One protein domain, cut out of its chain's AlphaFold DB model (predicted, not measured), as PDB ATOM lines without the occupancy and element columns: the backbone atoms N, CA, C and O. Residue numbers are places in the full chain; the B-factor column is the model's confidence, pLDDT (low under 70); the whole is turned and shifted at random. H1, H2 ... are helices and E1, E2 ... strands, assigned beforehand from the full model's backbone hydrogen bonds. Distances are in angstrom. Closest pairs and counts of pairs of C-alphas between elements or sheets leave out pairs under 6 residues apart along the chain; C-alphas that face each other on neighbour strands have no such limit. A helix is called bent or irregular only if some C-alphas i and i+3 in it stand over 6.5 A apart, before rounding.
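Overview. This is residues 443 to 546 of the 592 residues of the protein "SSD domain-containing protein" of Hyalella azteca (UniProt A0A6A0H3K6). Four helices and a small ribbon of two strands are set in a loose ring, with no named element through its middle: H1, H2, H3 and H4 follow one another round it, and the ribbon of E1 and E2 fills the remaining side and brings both ends of the printed part together. H2 lies between H1 and H3 and is set at wide angles to both, H3 and H4 make a corner, and a long loop, residues 524 to 540, swings round from H4 to the ribbon. The 104 printed residues hold four named helices and two named strands, in the order E1, H1, H2, H3, H4, E2; the sheet is E1 - E2, antiparallel, and the class is mostly helix. The whole is compact, with a radius of gyration of the C-alphas of 14.1 A, and spans 35 by 34 by 27 A.

Along the chain. Find C-alpha 443 at (-25.187, 24.927, 48.614); there E1 begins, and it runs through residues 443 to 447 over 12.8 A. Look next at C-alpha 455 at (-35.172, 26.933, 33.401), where H1 begins; it takes residues 455 to 466 and is 16.4 A long. H2 follows as residues 477 to 486, 14.3 A from first to last C-alpha. Further on, H3, residues 500 to 512, is the longest helix, with 13 residues and 18.4 A. H4, residues 517 to 523, is 10.2 A long and irregular: C-alphas 518 and 521 are 7.4 A apart. E2, residues 541 to 545, is 12.5 A long and ends with C-alpha 545 at (-25.713, 28.262, 52.531).

Arrangement. Start at the sheet, where E1 and E2 are antiparallel neighbours, their directions 159 degrees apart. The C-alphas of 444 and 544, which face each other, are 4.5 A apart; N 443 and O 545 are 2.8 A apart, and N 543 and O 445 are 2.9 A apart, both within hydrogen-bond range. E1 is apart from H2 and H3, and only just apart from H4, with a closest distance of 8.2 A between C-alphas. Turn to H1: it only just touches H2, with 3 pairs of C-alphas within 8 A and with its residues 458 to 459 alone. The closest C-alphas there are those of Glu 459 and Tyr 478, 7.5 A apart. These helices run opposite ways at a steep tilt of 67 degrees, only just short of about perpendicular. H2 also only just touches H3, again with 3 pairs of C-alphas within 8 A, and H3 touches it with residues 507 to 510 alone. Their closest C-alphas, of Phe 481 and Phe 510, are 6.7 A apart, and their lines are about perpendicular at 84 degrees. H3 and H4 touch only at the corner by their link, through residues 510 to 512 of H3 alone; the closest C-alphas, of Leu 511 and Ala 517, are 5.0 A apart. H4 and H2 are close but not clearly touching, the closest C-alphas being those of Trp 477 and Tyr 519 at 6.5 A; they run opposite ways at a shallow tilt of 30 degrees. H1 is apart from H3 and H4. In H1, H2 and H3 every O i to N i+4 pair is within hydrogen-bond range; H4 has 1 of 3, and 2 of 4 for O i to N i+3.

Size, cuts and confidence. The C-alphas farthest apart, of Gly 489 and Ala 532, are 39.0 A from each other, while those of Glu 443 and Ser 546 are 6.2 A apart. The printed part has no cut. The links H2 to H3 and H4 to E2 are long, with 13 and 17 residues; H3 to H4 is tight. Residues 467 to 472 stand free. The mean pLDDT of the printed part is 71.4, and 33 residues are under 70, among them residues 493 to 497 and 525 to 546.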
ATOM      1  N   GLU A 443     -23.937  25.289  49.271       82.62
ATOM      2  CA  GLU A 443     -25.187  24.927  48.614       82.62
ATOM      3  C   GLU A 443     -25.943  26.224  48.293       82.62
ATOM      4  O   GLU A 443     -25.820  27.213  49.011       82.62
ATOM      5  N   PHE A 444     -26.714  26.247  47.207       82.25
ATOM      6  CA  PHE A 444     -27.589  27.374  46.878       82.25
ATOM      7  C   PHE A 444     -29.031  26.890  46.946       82.25
ATOM      8  O   PHE A 444     -29.445  26.053  46.140       82.25
ATOM      9  N   TYR A 445     -29.785  27.406  47.911       80.56
ATOM     10  CA  TYR A 445     -31.200  27.110  48.071       80.56
ATOM     11  C   TYR A 445     -32.034  28.053  47.208       80.56
ATOM     12  O   TYR A 445     -31.822  29.266  47.196       80.56
ATOM     13  N   LEU A 446     -32.981  27.469  46.476       76.75
ATOM     14  CA  LEU A 446     -33.869  28.147  45.539       76.75
ATOM     15  C   LEU A 446     -35.313  27.974  46.025       76.75
ATOM     16  O   LEU A 446     -35.882  26.892  45.904       76.75
ATOM     17  N   GLY A 447     -35.890  29.025  46.602       72.19
ATOM     18  CA  GLY A 447     -37.258  29.042  47.122       72.19
ATOM     19  C   GLY A 447     -38.199  29.875  46.252       72.19
ATOM     20  O   GLY A 447     -37.791  30.889  45.691       72.19
ATOM     21  N   ASN A 448     -39.476  29.485  46.180       69.56
ATOM     22  CA  ASN A 448     -40.523  30.221  45.455       69.56
ATOM     23  C   ASN A 448     -40.199  30.465  43.959       69.56
ATOM     24  O   ASN A 448     -40.272  31.591  43.471       69.56
ATOM     25  N   ILE A 449     -39.806  29.412  43.230       71.81
ATOM     26  CA  ILE A 449     -39.493  29.464  41.790       71.81
ATOM     27  C   ILE A 449     -40.419  28.519  41.017       71.81
ATOM     28  O   ILE A 449     -40.501  27.328  41.323       71.81
ATOM     29  N   SER A 450     -41.063  29.020  39.959       73.94
ATOM     30  CA  SER A 450     -41.749  28.190  38.964       73.94
ATOM     31  C   SER A 450     -40.716  27.482  38.079       73.94
ATOM     32  O   SER A 450     -40.333  27.984  37.025       73.94
ATOM     33  N   LEU A 451     -40.248  26.307  38.526       76.12
ATOM     34  CA  LEU A 451     -39.150  25.558  37.892       76.12
ATOM     35  C   LEU A 451     -39.290  25.426  36.369       76.12
ATOM     36  O   LEU A 451     -38.318  25.659  35.669       76.12
ATOM     37  N   HIS A 452     -40.485  25.097  35.872       77.31
ATOM     38  CA  HIS A 452     -40.757  24.934  34.439       77.31
ATOM     39  C   HIS A 452     -40.544  26.220  33.629       77.31
ATOM     40  O   HIS A 452     -39.983  26.178  32.541       77.31
ATOM     41  N   GLU A 453     -40.986  27.363  34.155       79.31
ATOM     42  CA  GLU A 453     -40.920  28.649  33.452       79.31
ATOM     43  C   GLU A 453     -39.507  29.241  33.479       79.31
ATOM     44  O   GLU A 453     -39.114  29.913  32.534       79.31
ATOM     45  N   GLN A 454     -38.754  28.984  34.557       79.75
ATOM     46  CA  GLN A 454     -37.490  29.664  34.877       79.75
ATOM     47  C   GLN A 454     -36.235  28.796  34.642       79.75
ATOM     48  O   GLN A 454     -35.168  29.065  35.200       79.75
ATOM     49  N   LEU A 455     -36.334  27.739  33.820       82.44
ATOM     50  CA  LEU A 455     -35.172  26.933  33.401       82.44
ATOM     51  C   LEU A 455     -34.078  27.764  32.688       82.44
ATOM     52  O   LEU A 455     -32.901  27.551  32.994       82.44
ATOM     53  N   PRO A 456     -34.395  28.722  31.785       82.50
ATOM     54  CA  PRO A 456     -33.373  29.539  31.124       82.50
ATOM     55  C   PRO A 456     -32.607  30.442  32.101       82.50
ATOM     56  O   PRO A 456     -31.382  30.558  32.015       82.50
ATOM     57  N   GLU A 457     -33.305  31.049  33.062       83.50
ATOM     58  CA  GLU A 457     -32.720  31.868  34.124       83.50
ATOM     59  C   GLU A 457     -31.863  31.024  35.074       83.50
ATOM     60  O   GLU A 457     -30.777  31.459  35.462       83.50
ATOM     61  N   LEU A 458     -32.290  29.797  35.394       84.25
ATOM     62  CA  LEU A 458     -31.489  28.846  36.164       84.25
ATOM     63  C   LEU A 458     -30.202  28.453  35.417       84.25
ATOM     64  O   LEU A 458     -29.134  28.384  36.028       84.25
ATOM     65  N   GLU A 459     -30.262  28.254  34.096       86.00
ATOM     66  CA  GLU A 459     -29.070  27.997  33.279       86.00
ATOM     67  C   GLU A 459     -28.112  29.199  33.262       86.00
ATOM     68  O   GLU A 459     -26.893  29.023  33.355       86.00
ATOM     69  N   ALA A 460     -28.646  30.418  33.157       86.50
ATOM     70  CA  ALA A 460     -27.858  31.645  33.219       86.50
ATOM     71  C   ALA A 460     -27.189  31.817  34.593       86.50
ATOM     72  O   ALA A 460     -25.986  32.067  34.654       86.50
ATOM     73  N   PHE A 461     -27.936  31.600  35.679       86.38
ATOM     74  CA  PHE A 461     -27.444  31.649  37.056       86.38
ATOM     75  C   PHE A 461     -26.291  30.665  37.281       86.38
ATOM     76  O   PHE A 461     -25.217  31.080  37.713       86.38
ATOM     77  N   VAL A 462     -26.454  29.391  36.898       87.44
ATOM     78  CA  VAL A 462     -25.380  28.388  37.004       87.44
ATOM     79  C   VAL A 462     -24.130  28.846  36.247       87.44
ATOM     80  O   VAL A 462     -23.048  28.838  36.828       87.44
ATOM     81  N   LYS A 463     -24.261  29.342  35.008       88.44
ATOM     82  CA  LYS A 463     -23.119  29.859  34.225       88.44
ATOM     83  C   LYS A 463     -22.432  31.060  34.880       88.44
ATOM     84  O   LYS A 463     -21.207  31.146  34.833       88.44
ATOM     85  N   THR A 464     -23.178  31.979  35.494       88.69
ATOM     86  CA  THR A 464     -22.599  33.114  36.233       88.69
ATOM     87  C   THR A 464     -21.792  32.647  37.445       88.69
ATOM     88  O   THR A 464     -20.723  33.192  37.711       88.69
ATOM     89  N   ILE A 465     -22.256  31.615  38.154       87.06
ATOM     90  CA  ILE A 465     -21.534  31.051  39.301       87.06
ATOM     91  C   ILE A 465     -20.308  30.244  38.834       87.06
ATOM     92  O   ILE A 465     -19.247  30.375  39.435       87.06
ATOM     93  N   GLU A 466     -20.402  29.471  37.741       86.81
ATOM     94  CA  GLU A 466     -19.260  28.732  37.158       86.81
ATOM     95  C   GLU A 466     -18.130  29.666  36.687       86.81
ATOM     96  O   GLU A 466     -16.967  29.271  36.657       86.81
ATOM     97  N   GLN A 467     -18.454  30.912  36.333       88.62
ATOM     98  CA  GLN A 467     -17.484  31.945  35.947       88.62
ATOM     99  C   GLN A 467     -16.831  32.659  37.147       88.62
ATOM    100  O   GLN A 467     -15.924  33.471  36.955       88.62
ATOM    101  N   ASN A 468     -17.273  32.393  38.379       87.31
ATOM    102  CA  ASN A 468     -16.756  33.060  39.568       87.31
ATOM    103  C   ASN A 468     -15.401  32.471  39.998       87.31
ATOM    104  O   ASN A 468     -15.285  31.285  40.296       87.31
ATOM    105  N   GLN A 469     -14.383  33.330  40.119       87.88
ATOM    106  CA  GLN A 469     -13.012  32.962  40.500       87.88
ATOM    107  C   GLN A 469     -12.881  32.194  41.830       87.88
ATOM    108  O   GLN A 469     -11.881  31.507  42.034       87.88
ATOM    109  N   TYR A 470     -13.855  32.312  42.737       82.94
ATOM    110  CA  TYR A 470     -13.833  31.640  44.040       82.94
ATOM    111  C   TYR A 470     -14.439  30.225  44.018       82.94
ATOM    112  O   TYR A 470     -14.366  29.518  45.021       82.94
ATOM    113  N   ILE A 471     -15.047  29.802  42.904       82.56
ATOM    114  CA  ILE A 471     -15.875  28.593  42.844       82.56
ATOM    115  C   ILE A 471     -15.225  27.564  41.921       82.56
ATOM    116  O   ILE A 471     -15.293  27.646  40.701       82.56
ATOM    117  N   GLY A 472     -14.580  26.561  42.524       77.81
ATOM    118  CA  GLY A 472     -13.849  25.531  41.778       77.81
ATOM    119  C   GLY A 472     -14.730  24.466  41.112       77.81
ATOM    120  O   GLY A 472     -14.300  23.833  40.147       77.81
ATOM    121  N   PHE A 473     -15.940  24.218  41.625       81.56
ATOM    122  CA  PHE A 473     -16.877  23.237  41.071       81.56
ATOM    123  C   PHE A 473     -18.312  23.462  41.570       81.56
ATOM    124  O   PHE A 473     -18.514  23.797  42.735       81.56
ATOM    125  N   ILE A 474     -19.300  23.179  40.714       85.25
ATOM    126  CA  ILE A 474     -20.734  23.224  41.028       85.25
ATOM    127  C   ILE A 474     -21.380  21.879  40.689       85.25
ATOM    128  O   ILE A 474     -21.201  21.362  39.587       85.25
ATOM    129  N   ASP A 475     -22.171  21.329  41.615       84.62
ATOM    130  CA  ASP A 475     -23.033  20.170  41.351       84.62
ATOM    131  C   ASP A 475     -24.481  20.621  41.086       84.62
ATOM    132  O   ASP A 475     -25.314  20.649  41.992       84.62
ATOM    133  N   SER A 476     -24.770  21.024  39.847       86.50
ATOM    134  CA  SER A 476     -26.101  21.490  39.434       86.50
ATOM    135  C   SER A 476     -26.978  20.336  38.947       86.50
ATOM    136  O   SER A 476     -26.644  19.667  37.965       86.50
ATOM    137  N   TRP A 477     -28.144  20.160  39.581       86.31
ATOM    138  CA  TRP A 477     -29.156  19.194  39.140       86.31
ATOM    139  C   TRP A 477     -29.631  19.475  37.713       86.31
ATOM    140  O   TRP A 477     -29.804  18.539  36.939       86.31
ATOM    141  N   TYR A 478     -29.770  20.752  37.339       85.94
ATOM    142  CA  TYR A 478     -30.233  21.152  36.013       85.94
ATOM    143  C   TYR A 478     -29.185  20.860  34.931       85.94
ATOM    144  O   TYR A 478     -29.527  20.364  33.861       85.94
ATOM    145  N   THR A 479     -27.893  21.059  35.218       85.88
ATOM    146  CA  THR A 479     -26.816  20.686  34.282       85.88
ATOM    147  C   THR A 479     -26.779  19.171  34.055       85.88
ATOM    148  O   THR A 479     -26.556  18.720  32.932       85.88
ATOM    149  N   SER A 480     -27.034  18.371  35.095       84.19
ATOM    150  CA  SER A 480     -27.163  16.914  34.970       84.19
ATOM    151  C   SER A 480     -28.449  16.477  34.264       84.19
ATOM    152  O   SER A 480     -28.388  15.561  33.449       84.19
ATOM    153  N   PHE A 481     -29.580  17.144  34.506       83.38
ATOM    154  CA  PHE A 481     -30.842  16.926  33.790       83.38
ATOM    155  C   PHE A 481     -30.680  17.211  32.291       83.38
ATOM    156  O   PHE A 481     -31.031  16.382  31.457       83.38
ATOM    157  N   LYS A 482     -30.041  18.332  31.940       83.88
ATOM    158  CA  LYS A 482     -29.744  18.703  30.554       83.88
ATOM    159  C   LYS A 482     -28.862  17.672  29.844       83.88
ATOM    160  O   LYS A 482     -29.211  17.243  28.751       83.88
ATOM    161  N   ARG A 483     -27.785  17.203  30.488       82.31
ATOM    162  CA  ARG A 483     -26.948  16.113  29.945       82.31
ATOM    163  C   ARG A 483     -27.724  14.812  29.769       82.31
ATOM    164  O   ARG A 483     -27.622  14.195  28.722       82.31
ATOM    165  N   TYR A 484     -28.557  14.444  30.743       80.06
ATOM    166  CA  TYR A 484     -29.422  13.264  30.658       80.06
ATOM    167  C   TYR A 484     -30.375  13.313  29.444       80.06
ATOM    168  O   TYR A 484     -30.669  12.266  28.873       80.06
ATOM    169  N   TYR A 485     -30.804  14.502  29.001       78.19
ATOM    170  CA  TYR A 485     -31.536  14.697  27.737       78.19
ATOM    171  C   TYR A 485     -30.630  14.595  26.506       78.19
ATOM    172  O   TYR A 485     -30.948  13.870  25.559       78.19
ATOM    173  N   GLU A 486     -29.500  15.305  26.526       80.44
ATOM    174  CA  GLU A 486     -28.549  15.370  25.411       80.44
ATOM    175  C   GLU A 486     -27.963  13.983  25.076       80.44
ATOM    176  O   GLU A 486     -27.882  13.624  23.900       80.44
ATOM    177  N   ASP A 487     -27.667  13.161  26.089       74.62
ATOM    178  CA  ASP A 487     -27.181  11.778  25.954       74.62
ATOM    179  C   ASP A 487     -28.215  10.843  25.287       74.62
ATOM    180  O   ASP A 487     -27.849   9.855  24.647       74.62
ATOM    181  N   GLN A 488     -29.509  11.174  25.372       72.44
ATOM    182  CA  GLN A 488     -30.598  10.472  24.675       72.44
ATOM    183  C   GLN A 488     -30.854  11.011  23.255       72.44
ATOM    184  O   GLN A 488     -31.711  10.489  22.540       72.44
ATOM    185  N   GLY A 489     -30.127  12.051  22.832       70.88
ATOM    186  CA  GLY A 489     -30.320  12.726  21.548       70.88
ATOM    187  C   GLY A 489     -31.455  13.755  21.535       70.88
ATOM    188  O   GLY A 489     -31.889  14.158  20.453       70.88
ATOM    189  N   TYR A 490     -31.938  14.190  22.704       73.38
ATOM    190  CA  TYR A 490     -32.969  15.220  22.836       73.38
ATOM    191  C   TYR A 490     -32.383  16.524  23.386       73.38
ATOM    192  O   TYR A 490     -31.477  16.528  24.210       73.38
ATOM    193  N   THR A 491     -32.939  17.657  22.970       72.88
ATOM    194  CA  THR A 491     -32.733  18.936  23.661       72.88
ATOM    195  C   THR A 491     -33.813  19.107  24.723       72.88
ATOM    196  O   THR A 491     -34.970  18.766  24.465       72.88
ATOM    197  N   VAL A 492     -33.465  19.667  25.884       70.62
ATOM    198  CA  VAL A 492     -34.463  20.123  26.871       70.62
ATOM    199  C   VAL A 492     -35.426  21.094  26.164       70.62
ATOM    200  O   VAL A 492     -34.937  22.021  25.514       70.62
ATOM    201  N   PRO A 493     -36.755  20.876  26.205       66.56
ATOM    202  CA  PRO A 493     -37.709  21.762  25.541       66.56
ATOM    203  C   PRO A 493     -37.706  23.174  26.135       66.56
ATOM    204  O   PRO A 493     -37.563  23.339  27.346       66.56
ATOM    205  N   ASP A 494     -37.924  24.188  25.294       68.31
ATOM    206  CA  ASP A 494     -38.212  25.540  25.780       68.31
ATOM    207  C   ASP A 494     -39.530  25.547  26.590       68.31
ATOM    208  O   ASP A 494     -40.463  24.821  26.219       68.31
ATOM    209  N   PRO A 495     -39.672  26.396  27.630       69.06
ATOM    210  CA  PRO A 495     -40.869  26.439  28.482       69.06
ATOM    211  C   PRO A 495     -42.194  26.694  27.744       69.06
ATOM    212  O   PRO A 495     -43.259  26.323  28.229       69.06
ATOM    213  N   GLU A 496     -42.153  27.316  26.561       65.88
ATOM    214  CA  GLU A 496     -43.334  27.542  25.711       65.88
ATOM    215  C   GLU A 496     -43.764  26.288  24.916       65.88
ATOM    216  O   GLU A 496     -44.869  26.241  24.372       65.88
ATOM    217  N   GLY A 497     -42.898  25.271  24.820       64.75
ATOM    218  CA  GLY A 497     -43.091  24.065  24.008       64.75
ATOM    219  C   GLY A 497     -43.531  22.810  24.773       64.75
ATOM    220  O   GLY A 497     -43.847  21.800  24.138       64.75
ATOM    221  N   GLN A 498     -43.562  22.849  26.108       73.62
ATOM    222  CA  GLN A 498     -43.904  21.718  26.977       73.62
ATOM    223  C   GLN A 498     -45.020  22.103  27.966       73.62
ATOM    224  O   GLN A 498     -45.170  23.267  28.329       73.62
ATOM    225  N   SER A 499     -45.855  21.136  28.374       75.31
ATOM    226  CA  SER A 499     -46.821  21.360  29.458       75.31
ATOM    227  C   SER A 499     -46.180  21.068  30.812       75.31
ATOM    228  O   SER A 499     -45.288  20.223  30.920       75.31
ATOM    229  N   TYR A 500     -46.663  21.737  31.857       73.38
ATOM    230  CA  TYR A 500     -46.132  21.591  33.211       73.38
ATOM    231  C   TYR A 500     -46.162  20.132  33.702       73.38
ATOM    232  O   TYR A 500     -45.204  19.665  34.313       73.38
ATOM    233  N   GLU A 501     -47.216  19.386  33.369       69.44
ATOM    234  CA  GLU A 501     -47.365  17.967  33.710       69.44
ATOM    235  C   GLU A 501     -46.306  17.114  33.005       69.44
ATOM    236  O   GLU A 501     -45.681  16.265  33.633       69.44
ATOM    237  N   ALA A 502     -46.050  17.372  31.718       69.31
ATOM    238  CA  ALA A 502     -45.016  16.661  30.973       69.31
ATOM    239  C   ALA A 502     -43.617  16.950  31.542       69.31
ATOM    240  O   ALA A 502     -42.800  16.040  31.610       69.31
ATOM    241  N   PHE A 503     -43.348  18.181  31.988       77.31
ATOM    242  CA  PHE A 503     -42.104  18.515  32.690       77.31
ATOM    243  C   PHE A 503     -41.996  17.822  34.058       77.31
ATOM    244  O   PHE A 503     -40.919  17.356  34.419       77.31
ATOM    245  N   GLN A 504     -43.094  17.707  34.814       73.50
ATOM    246  CA  GLN A 504     -43.105  16.950  36.071       73.50
ATOM    247  C   GLN A 504     -42.835  15.454  35.852       73.50
ATOM    248  O   GLN A 504     -42.064  14.863  36.609       73.50
ATOM    249  N   GLU A 505     -43.429  14.832  34.827       68.69
ATOM    250  CA  GLU A 505     -43.167  13.426  34.482       68.69
ATOM    251  C   GLU A 505     -41.699  13.207  34.090       68.69
ATOM    252  O   GLU A 505     -41.036  12.305  34.613       68.69
ATOM    253  N   ASP A 506     -41.181  14.079  33.233       74.50
ATOM    254  CA  ASP A 506     -39.797  14.107  32.765       74.50
ATOM    255  C   ASP A 506     -38.792  14.282  33.927       74.50
ATOM    256  O   ASP A 506     -37.859  13.485  34.083       74.50
ATOM    257  N   LEU A 507     -39.028  15.261  34.809       78.31
ATOM    258  CA  LEU A 507     -38.236  15.486  36.022       78.31
ATOM    259  C   LEU A 507     -38.320  14.290  36.980       78.31
ATOM    260  O   LEU A 507     -37.298  13.875  37.523       78.31
ATOM    261  N   SER A 508     -39.502  13.691  37.161       75.19
ATOM    262  CA  SER A 508     -39.654  12.496  38.003       75.19
ATOM    263  C   SER A 508     -38.857  11.310  37.454       75.19
ATOM    264  O   SER A 508     -38.209  10.601  38.219       75.19
ATOM    265  N   THR A 509     -38.817  11.138  36.132       73.06
ATOM    266  CA  THR A 509     -38.061  10.056  35.487       73.06
ATOM    267  C   THR A 509     -36.558  10.242  35.710       73.06
ATOM    268  O   THR A 509     -35.874   9.289  36.074       73.06
ATOM    269  N   PHE A 510     -36.056  11.477  35.599       78.31
ATOM    270  CA  PHE A 510     -34.673  11.812  35.946       78.31
ATOM    271  C   PHE A 510     -34.359  11.602  37.435       78.31
ATOM    272  O   PHE A 510     -33.349  10.989  37.762       78.31
ATOM    273  N   LEU A 511     -35.208  12.063  38.361       77.00
ATOM    274  CA  LEU A 511     -34.952  11.940  39.807       77.00
ATOM    275  C   LEU A 511     -34.943  10.490  40.313       77.00
ATOM    276  O   LEU A 511     -34.420  10.227  41.396       77.00
ATOM    277  N   PHE A 512     -35.503   9.558  39.545       75.19
ATOM    278  CA  PHE A 512     -35.430   8.123  39.810       75.19
ATOM    279  C   PHE A 512     -34.372   7.403  38.951       75.19
ATOM    280  O   PHE A 512     -34.124   6.224  39.193       75.19
ATOM    281  N   SER A 513     -33.715   8.085  38.003       75.25
ATOM    282  CA  SER A 513     -32.595   7.525  37.238       75.25
ATOM    283  C   SER A 513     -31.294   7.514  38.054       75.25
ATOM    284  O   SER A 513     -31.132   8.347  38.950       75.25
ATOM    285  N   PRO A 514     -30.307   6.648  37.745       73.25
ATOM    286  CA  PRO A 514     -28.987   6.691  38.384       73.25
ATOM    287  C   PRO A 514     -28.318   8.069  38.268       73.25
ATOM    288  O   PRO A 514     -27.595   8.501  39.164       73.25
ATOM    289  N   SER A 515     -28.591   8.789  37.178       74.12
ATOM    290  CA  SER A 515     -28.040  10.118  36.911       74.12
ATOM    291  C   SER A 515     -28.625  11.207  37.825       74.12
ATOM    292  O   SER A 515     -27.901  12.134  38.207       74.12
ATOM    293  N   GLY A 516     -29.911  11.105  38.193       74.25
ATOM    294  CA  GLY A 516     -30.616  12.098  39.012       74.25
ATOM    295  C   GLY A 516     -30.897  11.698  40.466       74.25
ATOM    296  O   GLY A 516     -31.129  12.585  41.292       74.25
ATOM    297  N   ALA A 517     -30.798  10.414  40.828       74.56
ATOM    298  CA  ALA A 517     -31.103   9.890  42.167       74.56
ATOM    299  C   ALA A 517     -30.376  10.632  43.303       74.56
ATOM    300  O   ALA A 517     -30.959  10.888  44.355       74.56
ATOM    301  N   LYS A 518     -29.130  11.070  43.071       77.44
ATOM    302  CA  LYS A 518     -28.335  11.843  44.046       77.44
ATOM    303  C   LYS A 518     -28.918  13.218  44.420       77.44
ATOM    304  O   LYS A 518     -28.461  13.807  45.397       77.44
ATOM    305  N   TYR A 519     -29.878  13.739  43.652       79.31
ATOM    306  CA  TYR A 519     -30.560  15.010  43.922       79.31
ATOM    307  C   TYR A 519     -31.920  14.826  44.604       79.31
ATOM    308  O   TYR A 519     -32.414  15.771  45.212       79.31
ATOM    309  N   ARG A 520     -32.521  13.632  44.519       72.94
ATOM    310  CA  ARG A 520     -33.916  13.368  44.906       72.94
ATOM    311  C   ARG A 520     -34.242  13.806  46.335       72.94
ATOM    312  O   ARG A 520     -35.152  14.603  46.515       72.94
ATOM    313  N   ASP A 521     -33.464  13.342  47.311       65.44
ATOM    314  CA  ASP A 521     -33.721  13.602  48.737       65.44
ATOM    315  C   ASP A 521     -32.973  14.840  49.280       65.44
ATOM    316  O   ASP A 521     -33.205  15.251  50.414       65.44
ATOM    317  N   ARG A 522     -32.051  15.428  48.499       67.69
ATOM    318  CA  ARG A 522     -31.192  16.555  48.927       67.69
ATOM    319  C   ARG A 522     -31.609  17.903  48.337       67.69
ATOM    320  O   ARG A 522     -31.446  18.925  48.993       67.69
ATOM    321  N   ASN A 523     -32.099  17.919  47.099       72.56
ATOM    322  CA  ASN A 523     -32.339  19.149  46.338       72.56
ATOM    323  C   ASN A 523     -33.828  19.475  46.162       72.56
ATOM    324  O   ASN A 523     -34.143  20.606  45.800       72.56
ATOM    325  N   PHE A 524     -34.725  18.513  46.389       70.12
ATOM    326  CA  PHE A 524     -36.158  18.675  46.164       70.12
ATOM    327  C   PHE A 524     -36.947  18.384  47.443       70.12
ATOM    328  O   PHE A 524     -36.953  17.265  47.948       70.12
ATOM    329  N   VAL A 525     -37.641  19.406  47.941       65.69
ATOM    330  CA  VAL A 525     -38.623  19.307  49.025       65.69
ATOM    331  C   VAL A 525     -39.950  19.798  48.458       65.69
ATOM    332  O   VAL A 525     -40.009  20.895  47.903       65.69
ATOM    333  N   PHE A 526     -40.997  18.980  48.549       63.22
ATOM    334  CA  PHE A 526     -42.289  19.235  47.911       63.22
ATOM    335  C   PHE A 526     -43.407  19.384  48.957       63.22
ATOM    336  O   PHE A 526     -43.931  18.371  49.406       63.22
ATOM    337  N   ASP A 527     -43.754  20.622  49.334       50.38
ATOM    338  CA  ASP A 527     -45.133  21.104  49.590       50.38
ATOM    339  C   ASP A 527     -45.137  22.604  49.985       50.38
ATOM    340  O   ASP A 527     -44.121  23.129  50.444       50.38
ATOM    341  N   GLY A 528     -46.254  23.314  49.760       51.34
ATOM    342  CA  GLY A 528     -46.414  24.759  50.048       51.34
ATOM    343  C   GLY A 528     -46.754  25.088  51.517       51.34
ATOM    344  O   GLY A 528     -47.002  24.194  52.318       51.34
ATOM    345  N   ASP A 529     -46.830  26.351  51.959       34.16
ATOM    346  CA  ASP A 529     -46.845  27.628  51.223       34.16
ATOM    347  C   ASP A 529     -46.391  28.785  52.157       34.16
ATOM    348  O   ASP A 529     -46.827  28.807  53.310       34.16
ATOM    349  N   LEU A 530     -45.552  29.740  51.700       27.62
ATOM    350  CA  LEU A 530     -45.468  31.135  52.211       27.62
ATOM    351  C   LEU A 530     -44.485  32.039  51.420       27.62
ATOM    352  O   LEU A 530     -43.584  31.576  50.727       27.62
ATOM    353  N   VAL A 531     -44.697  33.360  51.520       31.80
ATOM    354  CA  VAL A 531     -44.331  34.420  50.543       31.80
ATOM    355  C   VAL A 531     -43.953  35.714  51.321       31.80
ATOM    356  O   VAL A 531     -44.545  35.949  52.372       31.80
ATOM    357  N   ALA A 532     -43.010  36.604  50.945       29.55
ATOM    358  CA  ALA A 532     -42.378  36.910  49.646       29.55
ATOM    359  C   ALA A 532     -40.854  37.260  49.706       29.55
ATOM    360  O   ALA A 532     -40.194  37.126  50.730       29.55
ATOM    361  N   ALA A 533     -40.341  37.738  48.564       36.84
ATOM    362  CA  ALA A 533     -38.969  38.099  48.176       36.84
ATOM    363  C   ALA A 533     -38.383  39.459  48.649       36.84
ATOM    364  O   ALA A 533     -39.126  40.398  48.937       36.84
ATOM    365  N   HIS A 534     -37.057  39.620  48.468       30.64
ATOM    366  CA  HIS A 534     -36.518  40.716  47.634       30.64
ATOM    367  C   HIS A 534     -35.200  40.352  46.899       30.64
ATOM    368  O   HIS A 534     -34.393  39.583  47.405       30.64
ATOM    369  N   GLU A 535     -35.029  40.932  45.702       29.27
ATOM    370  CA  GLU A 535     -33.807  41.094  44.873       29.27
ATOM    371  C   GLU A 535     -32.834  39.919  44.592       29.27
ATOM    372  O   GLU A 535     -31.784  39.781  45.212       29.27
ATOM    373  N   SER A 536     -33.049  39.210  43.471       31.91
ATOM    374  CA  SER A 536     -32.183  39.317  42.264       31.91
ATOM    375  C   SER A 536     -32.545  38.288  41.174       31.91
ATOM    376  O   SER A 536     -32.633  37.102  41.454       31.91
ATOM    377  N   GLY A 537     -32.683  38.731  39.912       43.81
ATOM    378  CA  GLY A 537     -32.593  37.916  38.675       43.81
ATOM    379  C   GLY A 537     -33.661  36.839  38.390       43.81
ATOM    380  O   GLY A 537     -34.158  36.767  37.271       43.81
ATOM    381  N   LEU A 538     -34.015  36.027  39.381       44.62
ATOM    382  CA  LEU A 538     -35.043  34.985  39.385       44.62
ATOM    383  C   LEU A 538     -36.259  35.491  40.180       44.62
ATOM    384  O   LEU A 538     -36.118  36.337  41.064       44.62
ATOM    385  N   ARG A 539     -37.470  34.985  39.918       46.44
ATOM    386  CA  ARG A 539     -38.697  35.441  40.617       46.44
ATOM    387  C   ARG A 539     -38.920  34.776  41.989       46.44
ATOM    388  O   ARG A 539     -40.062  34.655  42.426       46.44
ATOM    389  N   GLY A 540     -37.845  34.376  42.668       52.34
ATOM    390  CA  GLY A 540     -37.871  33.681  43.958       52.34
ATOM    391  C   GLY A 540     -36.782  34.152  44.922       52.34
ATOM    392  O   GLY A 540     -36.098  35.142  44.673       52.34
ATOM    393  N   VAL A 541     -36.631  33.442  46.039       53.19
ATOM    394  CA  VAL A 541     -35.565  33.664  47.026       53.19
ATOM    395  C   VAL A 541     -34.392  32.748  46.692       53.19
ATOM    396  O   VAL A 541     -34.558  31.532  46.611       53.19
ATOM    397  N   VAL A 542     -33.203  33.325  46.534       56.38
ATOM    398  CA  VAL A 542     -31.949  32.584  46.372       56.38
ATOM    399  C   VAL A 542     -31.099  32.816  47.614       56.38
ATOM    400  O   VAL A 542     -30.701  33.947  47.877       56.38
ATOM    401  N   ALA A 543     -30.822  31.758  48.374       63.59
ATOM    402  CA  ALA A 543     -30.024  31.830  49.595       63.59
ATOM    403  C   ALA A 543     -28.777  30.934  49.468       63.59
ATOM    404  O   ALA A 543     -28.922  29.711  49.358       63.59
ATOM    405  N   PRO A 544     -27.550  31.492  49.464       64.12
ATOM    406  CA  PRO A 544     -26.353  30.688  49.652       64.12
ATOM    407  C   PRO A 544     -26.323  30.152  51.088       64.12
ATOM    408  O   PRO A 544     -26.625  30.859  52.044       64.12
ATOM    409  N   PHE A 545     -25.922  28.899  51.242       68.88
ATOM    410  CA  PHE A 545     -25.713  28.262  52.531       68.88
ATOM    411  C   PHE A 545     -24.379  27.527  52.523       68.88
ATOM    412  O   PHE A 545     -24.001  26.868  51.557       68.88
ATOM    413  N   SER A 546     -23.656  27.602  53.627       68.12
ATOM    414  CA  SER A 546     -22.538  26.713  53.909       68.12
ATOM    415  C   SER A 546     -22.513  26.474  55.413       68.12
ATOM    416  O   SER A 546     -22.811  27.409  56.158       68.12
TER     417      SER A 546